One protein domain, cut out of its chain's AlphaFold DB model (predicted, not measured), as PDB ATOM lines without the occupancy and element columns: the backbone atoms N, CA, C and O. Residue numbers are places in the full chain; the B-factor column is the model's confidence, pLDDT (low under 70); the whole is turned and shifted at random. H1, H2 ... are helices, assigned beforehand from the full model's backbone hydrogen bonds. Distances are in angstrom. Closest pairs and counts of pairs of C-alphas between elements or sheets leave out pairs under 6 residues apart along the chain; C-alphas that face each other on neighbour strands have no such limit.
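Overview. This is residues 2 to 59 of the 167 residues of an uncharacterized protein of Thermovenabulum gondwanense (UniProt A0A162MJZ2). Picture an open, flat V or U of helices: H2 and H4 are its two arms, set well apart with an empty space between them, and residues 27 to 40, with the little helix H3, make the bottom. The short helix H1 packs on the first part of H2, and residues 45 to 59, most of them in H4, stick out free. The printed part has 58 residues with four named helices, H1 to H4 in chain order, and no named strand; the class is all helix. It is only just loose, close to extended, with a radius of gyration of the C-alphas of 15.3 A and spans of 40 by 33 by 15 A.

Arrangement. Start at H1, residues 2 to 6, which touches H2, residues 13 to 26; their closest C-alphas, those of Ser 2 and Trp 16, are 5.5 A apart. Go on to H3, residues 34 to 37, which is apart from H2. H3 is close to but not clearly touching H4, residues 41 to 57, with the closest C-alphas, those of Leu 35 and Ala 41, 4.8 A apart. H2 and H4 are apart. In H1 and H2 each O i to N i+4 pair is within hydrogen-bond range, in H4 11 of 13 are, and H3 is too short for such a pair.

Along the chain. Find C-alpha 2 at (70.636, 149.538, 456.946), where H1 begins its 6.4 A. H2 starts at C-alpha 13, (72.610, 153.888, 459.833), and runs 19.7 A. H3 measures 5.0 A. H4 runs 24.2 A to C-alpha 57 at (90.745, 153.742, 482.599).

Size, cuts and confidence. Look for the two C-alphas farthest apart at Phe 27 and Ile 59, 43.5 A. The printed part has no cut; the link from H3 to H4 is tight and the other two are short. Confidence is low, under 70, at residues 2 to 11.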
ATOM      1  N   SER A   2      70.573 148.149 456.461       54.78
ATOM      2  CA  SER A   2      70.636 149.538 456.946       54.78
ATOM      3  C   SER A   2      71.853 150.346 456.448       54.78
ATOM      4  O   SER A   2      71.718 151.544 456.246       54.78
ATOM      5  N   ARG A   3      73.007 149.717 456.145       59.38
ATOM      6  CA  ARG A   3      74.191 150.406 455.563       59.38
ATOM      7  C   ARG A   3      73.983 150.772 454.092       59.38
ATOM      8  O   ARG A   3      74.541 151.747 453.619       59.38
ATOM      9  N   LEU A   4      73.149 150.005 453.387       59.41
ATOM     10  CA  LEU A   4      72.779 150.285 451.995       59.41
ATOM     11  C   LEU A   4      71.747 151.422 451.912       59.41
ATOM     12  O   LEU A   4      71.738 152.188 450.954       59.41
ATOM     13  N   LEU A   5      70.895 151.563 452.933       56.84
ATOM     14  CA  LEU A   5      69.935 152.666 453.033       56.84
ATOM     15  C   LEU A   5      70.618 153.995 453.395       56.84
ATOM     16  O   LEU A   5      70.208 155.042 452.898       56.84
ATOM     17  N   GLU A   6      71.698 153.954 454.179       56.00
ATOM     18  CA  GLU A   6      72.561 155.112 454.468       56.00
ATOM     19  C   GLU A   6      73.317 155.622 453.226       56.00
ATOM     20  O   GLU A   6      73.508 156.820 453.072       56.00
ATOM     21  N   SER A   7      73.687 154.755 452.274       56.25
ATOM     22  CA  SER A   7      74.289 155.222 451.012       56.25
ATOM     23  C   SER A   7      73.296 155.901 450.058       56.25
ATOM     24  O   SER A   7      73.713 156.577 449.124       56.25
ATOM     25  N   ILE A   8      71.988 155.714 450.275       60.47
ATOM     26  CA  ILE A   8      70.918 156.242 449.411       60.47
ATOM     27  C   ILE A   8      70.209 157.439 450.072       60.47
ATOM     28  O   ILE A   8      69.609 158.263 449.387       60.47
ATOM     29  N   THR A   9      70.293 157.576 451.400       63.94
ATOM     30  CA  THR A   9      69.650 158.655 452.162       63.94
ATOM     31  C   THR A   9      70.632 159.304 453.139       63.94
ATOM     32  O   THR A   9      71.433 158.599 453.738       63.94
ATOM     33  N   PRO A  10      70.548 160.621 453.405       65.06
ATOM     34  CA  PRO A  10      71.440 161.319 454.342       65.06
ATOM     35  C   PRO A  10      71.184 160.977 455.828       65.06
ATOM     36  O   PRO A  10      71.572 161.733 456.718       65.06
ATOM     37  N   VAL A  11      70.489 159.872 456.110       67.44
ATOM     38  CA  VAL A  11      70.043 159.455 457.441       67.44
ATOM     39  C   VAL A  11      71.001 158.396 457.985       67.44
ATOM     40  O   VAL A  11      71.251 157.385 457.334       67.44
ATOM     41  N   ASN A  12      71.501 158.622 459.202       70.81
ATOM     42  CA  ASN A  12      72.459 157.746 459.881       70.81
ATOM     43  C   ASN A  12      71.963 156.289 459.964       70.81
ATOM     44  O   ASN A  12      70.800 156.039 460.311       70.81
ATOM     45  N   TYR A  13      72.866 155.330 459.731       72.69
ATOM     46  CA  TYR A  13      72.610 153.888 459.833       72.69
ATOM     47  C   TYR A  13      71.814 153.474 461.075       72.69
ATOM     48  O   TYR A  13      70.923 152.626 460.988       72.69
ATOM     49  N   SER A  14      72.134 154.057 462.230       72.00
ATOM     50  CA  SER A  14      71.534 153.711 463.517       72.00
ATOM     51  C   SER A  14      70.034 154.005 463.551       72.00
ATOM     52  O   SER A  14      69.283 153.231 464.139       72.00
ATOM     53  N   ILE A  15      69.573 155.058 462.863       71.81
ATOM     54  CA  ILE A  15      68.141 155.381 462.750       71.81
ATOM     55  C   ILE A  15      67.441 154.331 461.885       71.81
ATOM     56  O   ILE A  15      66.397 153.811 462.273       71.81
ATOM     57  N   TRP A  16      68.036 153.952 460.751       75.00
ATOM     58  CA  TRP A  16      67.494 152.891 459.898       75.00
ATOM     59  C   TRP A  16      67.466 151.533 460.593       75.00
ATOM     60  O   TRP A  16      66.474 150.815 460.489       75.00
ATOM     61  N   ALA A  17      68.523 151.177 461.324       78.62
ATOM     62  CA  ALA A  17      68.577 149.948 462.110       78.62
ATOM     63  C   ALA A  17      67.461 149.903 463.166       78.62
ATOM     64  O   ALA A  17      66.856 148.856 463.386       78.62
ATOM     65  N   LEU A  18      67.149 151.049 463.765       74.75
ATOM     66  CA  LEU A  18      66.115 151.200 464.778       74.75
ATOM     67  C   LEU A  18      64.694 151.183 464.197       74.75
ATOM     68  O   LEU A  18      63.842 150.485 464.739       74.75
ATOM     69  N   ILE A  19      64.447 151.850 463.065       79.44
ATOM     70  CA  ILE A  19      63.161 151.768 462.351       79.44
ATOM     71  C   ILE A  19      62.908 150.335 461.878       79.44
ATOM     72  O   ILE A  19      61.838 149.782 462.124       79.44
ATOM     73  N   LEU A  20      63.898 149.706 461.239       81.88
ATOM     74  CA  LEU A  20      63.783 148.321 460.786       81.88
ATOM     75  C   LEU A  20      63.601 147.364 461.970       81.88
ATOM     76  O   LEU A  20      62.750 146.484 461.902       81.88
ATOM     77  N   GLY A  21      64.330 147.563 463.072       81.38
ATOM     78  CA  GLY A  21      64.164 146.778 464.296       81.38
ATOM     79  C   GLY A  21      62.756 146.894 464.886       81.38
ATOM     80  O   GLY A  21      62.151 145.878 465.224       81.38
ATOM     81  N   ALA A  22      62.202 148.108 464.945       81.50
ATOM     82  CA  ALA A  22      60.838 148.344 465.413       81.50
ATOM     83  C   ALA A  22      59.786 147.709 464.489       81.50
ATOM     84  O   ALA A  22      58.861 147.067 464.979       81.50
ATOM     85  N   LEU A  23      59.942 147.828 463.165       84.94
ATOM     86  CA  LEU A  23      59.023 147.234 462.186       84.94
ATOM     87  C   LEU A  23      59.041 145.705 462.239       84.94
ATOM     88  O   LEU A  23      57.993 145.074 462.326       84.94
ATOM     89  N   VAL A  24      60.226 145.098 462.230       85.19
ATOM     90  CA  VAL A  24      60.386 143.638 462.302       85.19
ATOM     91  C   VAL A  24      59.854 143.101 463.640       85.19
ATOM     92  O   VAL A  24      59.241 142.033 463.669       85.19
ATOM     93  N   GLY A  25      60.023 143.857 464.732       81.12
ATOM     94  CA  GLY A  25      59.405 143.563 466.025       81.12
ATOM     95  C   GLY A  25      57.877 143.672 466.002       81.12
ATOM     96  O   GLY A  25      57.201 142.787 466.521       81.12
ATOM     97  N   TYR A  26      57.322 144.702 465.355       81.25
ATOM     98  CA  TYR A  26      55.875 144.901 465.214       81.25
ATOM     99  C   TYR A  26      55.205 143.782 464.404       81.25
ATOM    100  O   TYR A  26      54.160 143.276 464.803       81.25
ATOM    101  N   PHE A  27      55.830 143.339 463.309       85.88
ATOM    102  CA  PHE A  27      55.331 142.223 462.492       85.88
ATOM    103  C   PHE A  27      55.576 140.838 463.117       85.88
ATOM    104  O   PHE A  27      55.241 139.826 462.503       85.88
ATOM    105  N   GLY A  28      56.173 140.761 464.313       79.69
ATOM    106  CA  GLY A  28      56.422 139.496 465.013       79.69
ATOM    107  C   GLY A  28      57.459 138.590 464.339       79.69
ATOM    108  O   GLY A  28      57.603 137.431 464.719       79.69
ATOM    109  N   LEU A  29      58.202 139.110 463.359       82.12
ATOM    110  CA  LEU A  29      59.236 138.372 462.629       82.12
ATOM    111  C   LEU A  29      60.445 138.043 463.518       82.12
ATOM    112  O   LEU A  29      61.193 137.111 463.226       82.12
ATOM    113  N   VAL A  30      60.642 138.799 464.601       79.31
ATOM    114  CA  VAL A  30      61.710 138.578 465.582       79.31
ATOM    115  C   VAL A  30      61.114 138.149 466.925       79.31
ATOM    116  O   VAL A  30      60.285 138.869 467.485       79.31
ATOM    117  N   PRO A  31      61.547 137.005 467.490       76.12
ATOM    118  CA  PRO A  31      61.083 136.571 468.796       76.12
ATOM    119  C   PRO A  31      61.551 137.535 469.900       76.12
ATOM    120  O   PRO A  31      62.678 138.039 469.846       76.12
ATOM    121  N   PRO A  32      60.746 137.735 470.962       72.75
ATOM    122  CA  PRO A  32      61.176 138.517 472.113       72.75
ATOM    123  C   PRO A  32      62.424 137.881 472.727       72.75
ATOM    124  O   PRO A  32      62.553 136.650 472.757       72.75
ATOM    125  N   LYS A  33      63.334 138.733 473.214       72.94
ATOM    126  CA  LYS A  33      64.618 138.333 473.809       72.94
ATOM    127  C   LYS A  33      65.494 137.513 472.852       72.94
ATOM    128  O   LYS A  33      66.120 136.538 473.254       72.94
ATOM    129  N   ILE A  34      65.561 137.919 471.581       79.38
ATOM    130  CA  ILE A  34      66.366 137.238 470.553       79.38
ATOM    131  C   ILE A  34      67.833 137.037 470.965       79.38
ATOM    132  O   ILE A  34      68.411 136.002 470.655       79.38
ATOM    133  N   LEU A  35      68.415 137.977 471.716       75.31
ATOM    134  CA  LEU A  35      69.794 137.874 472.199       75.31
ATOM    135  C   LEU A  35      69.973 136.789 473.271       75.31
ATOM    136  O   LEU A  35      71.001 136.112 473.276       75.31
ATOM    137  N   GLU A  36      68.979 136.600 474.147       77.38
ATOM    138  CA  GLU A  36      68.971 135.509 475.132       77.38
ATOM    139  C   GLU A  36      68.696 134.171 474.435       77.38
ATOM    140  O   GLU A  36      69.419 133.202 474.648       77.38
ATOM    141  N   LYS A  37      67.710 134.127 473.528       78.12
ATOM    142  CA  LYS A  37      67.370 132.918 472.755       78.12
ATOM    143  C   LYS A  37      68.502 132.458 471.837       78.12
ATOM    144  O   LYS A  37      68.682 131.264 471.646       78.12
ATOM    145  N   GLY A  38      69.256 133.398 471.276       79.94
ATOM    146  CA  GLY A  38      70.423 133.131 470.440       79.94
ATOM    147  C   GLY A  38      71.722 132.945 471.223       79.94
ATOM    148  O   GLY A  38      72.781 132.925 470.601       79.94
ATOM    149  N   ASN A  39      71.674 132.893 472.564       80.25
ATOM    150  CA  ASN A  39      72.836 132.794 473.461       80.25
ATOM    151  C   ASN A  39      73.978 133.789 473.143       80.25
ATOM    152  O   ASN A  39      75.151 133.538 473.397       80.25
ATOM    153  N   SER A  40      73.632 134.928 472.540       84.81
ATOM    154  CA  SER A  40      74.584 135.925 472.034       84.81
ATOM    155  C   SER A  40      74.656 137.158 472.935       84.81
ATOM    156  O   SER A  40      75.538 137.997 472.766       84.81
ATOM    157  N   ALA A  41      73.755 137.261 473.920       81.69
ATOM    158  CA  ALA A  41      73.739 138.341 474.902       81.69
ATOM    159  C   ALA A  41      75.083 138.474 475.638       81.69
ATOM    160  O   ALA A  41      75.588 139.584 475.776       81.69
ATOM    161  N   GLY A  42      75.701 137.353 476.035       83.88
ATOM    162  CA  GLY A  42      77.002 137.357 476.711       83.88
ATOM    163  C   GLY A  42      78.135 137.913 475.843       83.88
ATOM    164  O   GLY A  42      78.923 138.729 476.311       83.88
ATOM    165  N   LEU A  43      78.176 137.541 474.558       89.19
ATOM    166  CA  LEU A  43      79.169 138.064 473.612       89.19
ATOM    167  C   LEU A  43      78.984 139.565 473.356       89.19
ATOM    168  O   LEU A  43      79.961 140.313 473.360       89.19
ATOM    169  N   LEU A  44      77.740 140.021 473.177       86.94
ATOM    170  CA  LEU A  44      77.446 141.445 472.999       86.94
ATOM    171  C   LEU A  44      77.848 142.249 474.243       86.94
ATOM    172  O   LEU A  44      78.485 143.293 474.131       86.94
ATOM    173  N   GLN A  45      77.526 141.733 475.430       86.12
ATOM    174  CA  GLN A  45      77.877 142.370 476.693       86.12
ATOM    175  C   GLN A  45      79.398 142.447 476.883       86.12
ATOM    176  O   GLN A  45      79.906 143.480 477.317       86.12
ATOM    177  N   MET A  46      80.136 141.397 476.507       90.12
ATOM    178  CA  MET A  46      81.600 141.398 476.522       90.12
ATOM    179  C   MET A  46      82.174 142.475 475.595       90.12
ATOM    180  O   MET A  46      83.069 143.209 476.006       90.12
ATOM    181  N   ALA A  47      81.643 142.616 474.377       89.69
ATOM    182  CA  ALA A  47      82.082 143.646 473.436       89.69
ATOM    183  C   ALA A  47      81.821 145.069 473.962       89.69
ATOM    184  O   ALA A  47      82.673 145.946 473.820       89.69
ATOM    185  N   ILE A  48      80.675 145.288 474.617       87.31
ATOM    186  CA  ILE A  48      80.346 146.562 475.270       87.31
ATOM    187  C   ILE A  48      81.329 146.851 476.412       87.31
ATOM    188  O   ILE A  48      81.856 147.954 476.510       87.31
ATOM    189  N   PHE A  49      81.635 145.872 477.266       88.56
ATOM    190  CA  PHE A  49      82.619 146.082 478.332       88.56
ATOM    191  C   PHE A  49      84.031 146.316 477.793       88.56
ATOM    192  O   PHE A  49      84.749 147.156 478.330       88.56
ATOM    193  N   ALA A  50      84.409 145.641 476.709       90.94
ATOM    194  CA  ALA A  50      85.700 145.842 476.063       90.94
ATOM    195  C   ALA A  50      85.879 147.268 475.511       90.94
ATOM    196  O   ALA A  50      87.012 147.732 475.440       90.94
ATOM    197  N   SER A  51      84.800 147.979 475.156       86.12
ATOM    198  CA  SER A  51      84.880 149.389 474.743       86.12
ATOM    199  C   SER A  51      84.786 150.370 475.917       86.12
ATOM    200  O   SER A  51      85.456 151.404 475.918       86.12
ATOM    201  N   ILE A  52      83.990 150.048 476.941       87.94
ATOM    202  CA  ILE A  52      83.785 150.928 478.099       87.94
ATOM    203  C   ILE A  52      84.997 150.919 479.039       87.94
ATOM    204  O   ILE A  52      85.402 151.982 479.499       87.94
ATOM    205  N   ILE A  53      85.596 149.758 479.330       87.62
ATOM    206  CA  ILE A  53      86.682 149.642 480.322       87.62
ATOM    207  C   ILE A  53      87.903 150.509 479.963       87.62
ATOM    208  O   ILE A  53      88.341 151.257 480.837       87.62
ATOM    209  N   PRO A  54      88.435 150.485 478.722       88.19
ATOM    210  CA  PRO A  54      89.537 151.370 478.341       88.19
ATOM    211  C   PRO A  54      89.157 152.845 478.475       88.19
ATOM    212  O   PRO A  54      89.901 153.618 479.064       88.19
ATOM    213  N   SER A  55      87.947 153.201 478.029       83.69
ATOM    214  CA  SER A  55      87.431 154.571 478.119       83.69
ATOM    215  C   SER A  55      87.348 155.073 479.566       83.69
ATOM    216  O   SER A  55      87.562 156.250 479.819       83.69
ATOM    217  N   LEU A  56      87.046 154.194 480.529       81.38
ATOM    218  CA  LEU A  56      87.030 154.533 481.956       81.38
ATOM    219  C   LEU A  56      88.435 154.604 482.566       81.38
ATOM    220  O   LEU A  56      88.658 155.407 483.468       81.38
ATOM    221  N   ALA A  57      89.372 153.775 482.097       83.06
ATOM    222  CA  ALA A  57      90.745 153.742 482.599       83.06
ATOM    223  C   ALA A  57      91.541 155.015 482.260       83.06
ATOM    224  O   ALA A  57      92.485 155.354 482.969       83.06
ATOM    225  N   GLU A  58      91.150 155.729 481.204       80.69
ATOM    226  CA  GLU A  58      91.758 157.002 480.797       80.69
ATOM    227  C   GLU A  58      91.296 158.207 481.642       80.69
ATOM    228  O   GLU A  58      91.885 159.285 481.547       80.69
ATOM    229  N   ILE A  59      90.264 158.056 482.483       81.38
ATOM    230  CA  ILE A  59      89.653 159.160 483.239       81.38
ATOM    231  C   ILE A  59      90.285 159.270 484.635       81.38
ATOM    232  O   ILE A  59      90.222 158.337 485.436       81.38
TER     233      ILE A  59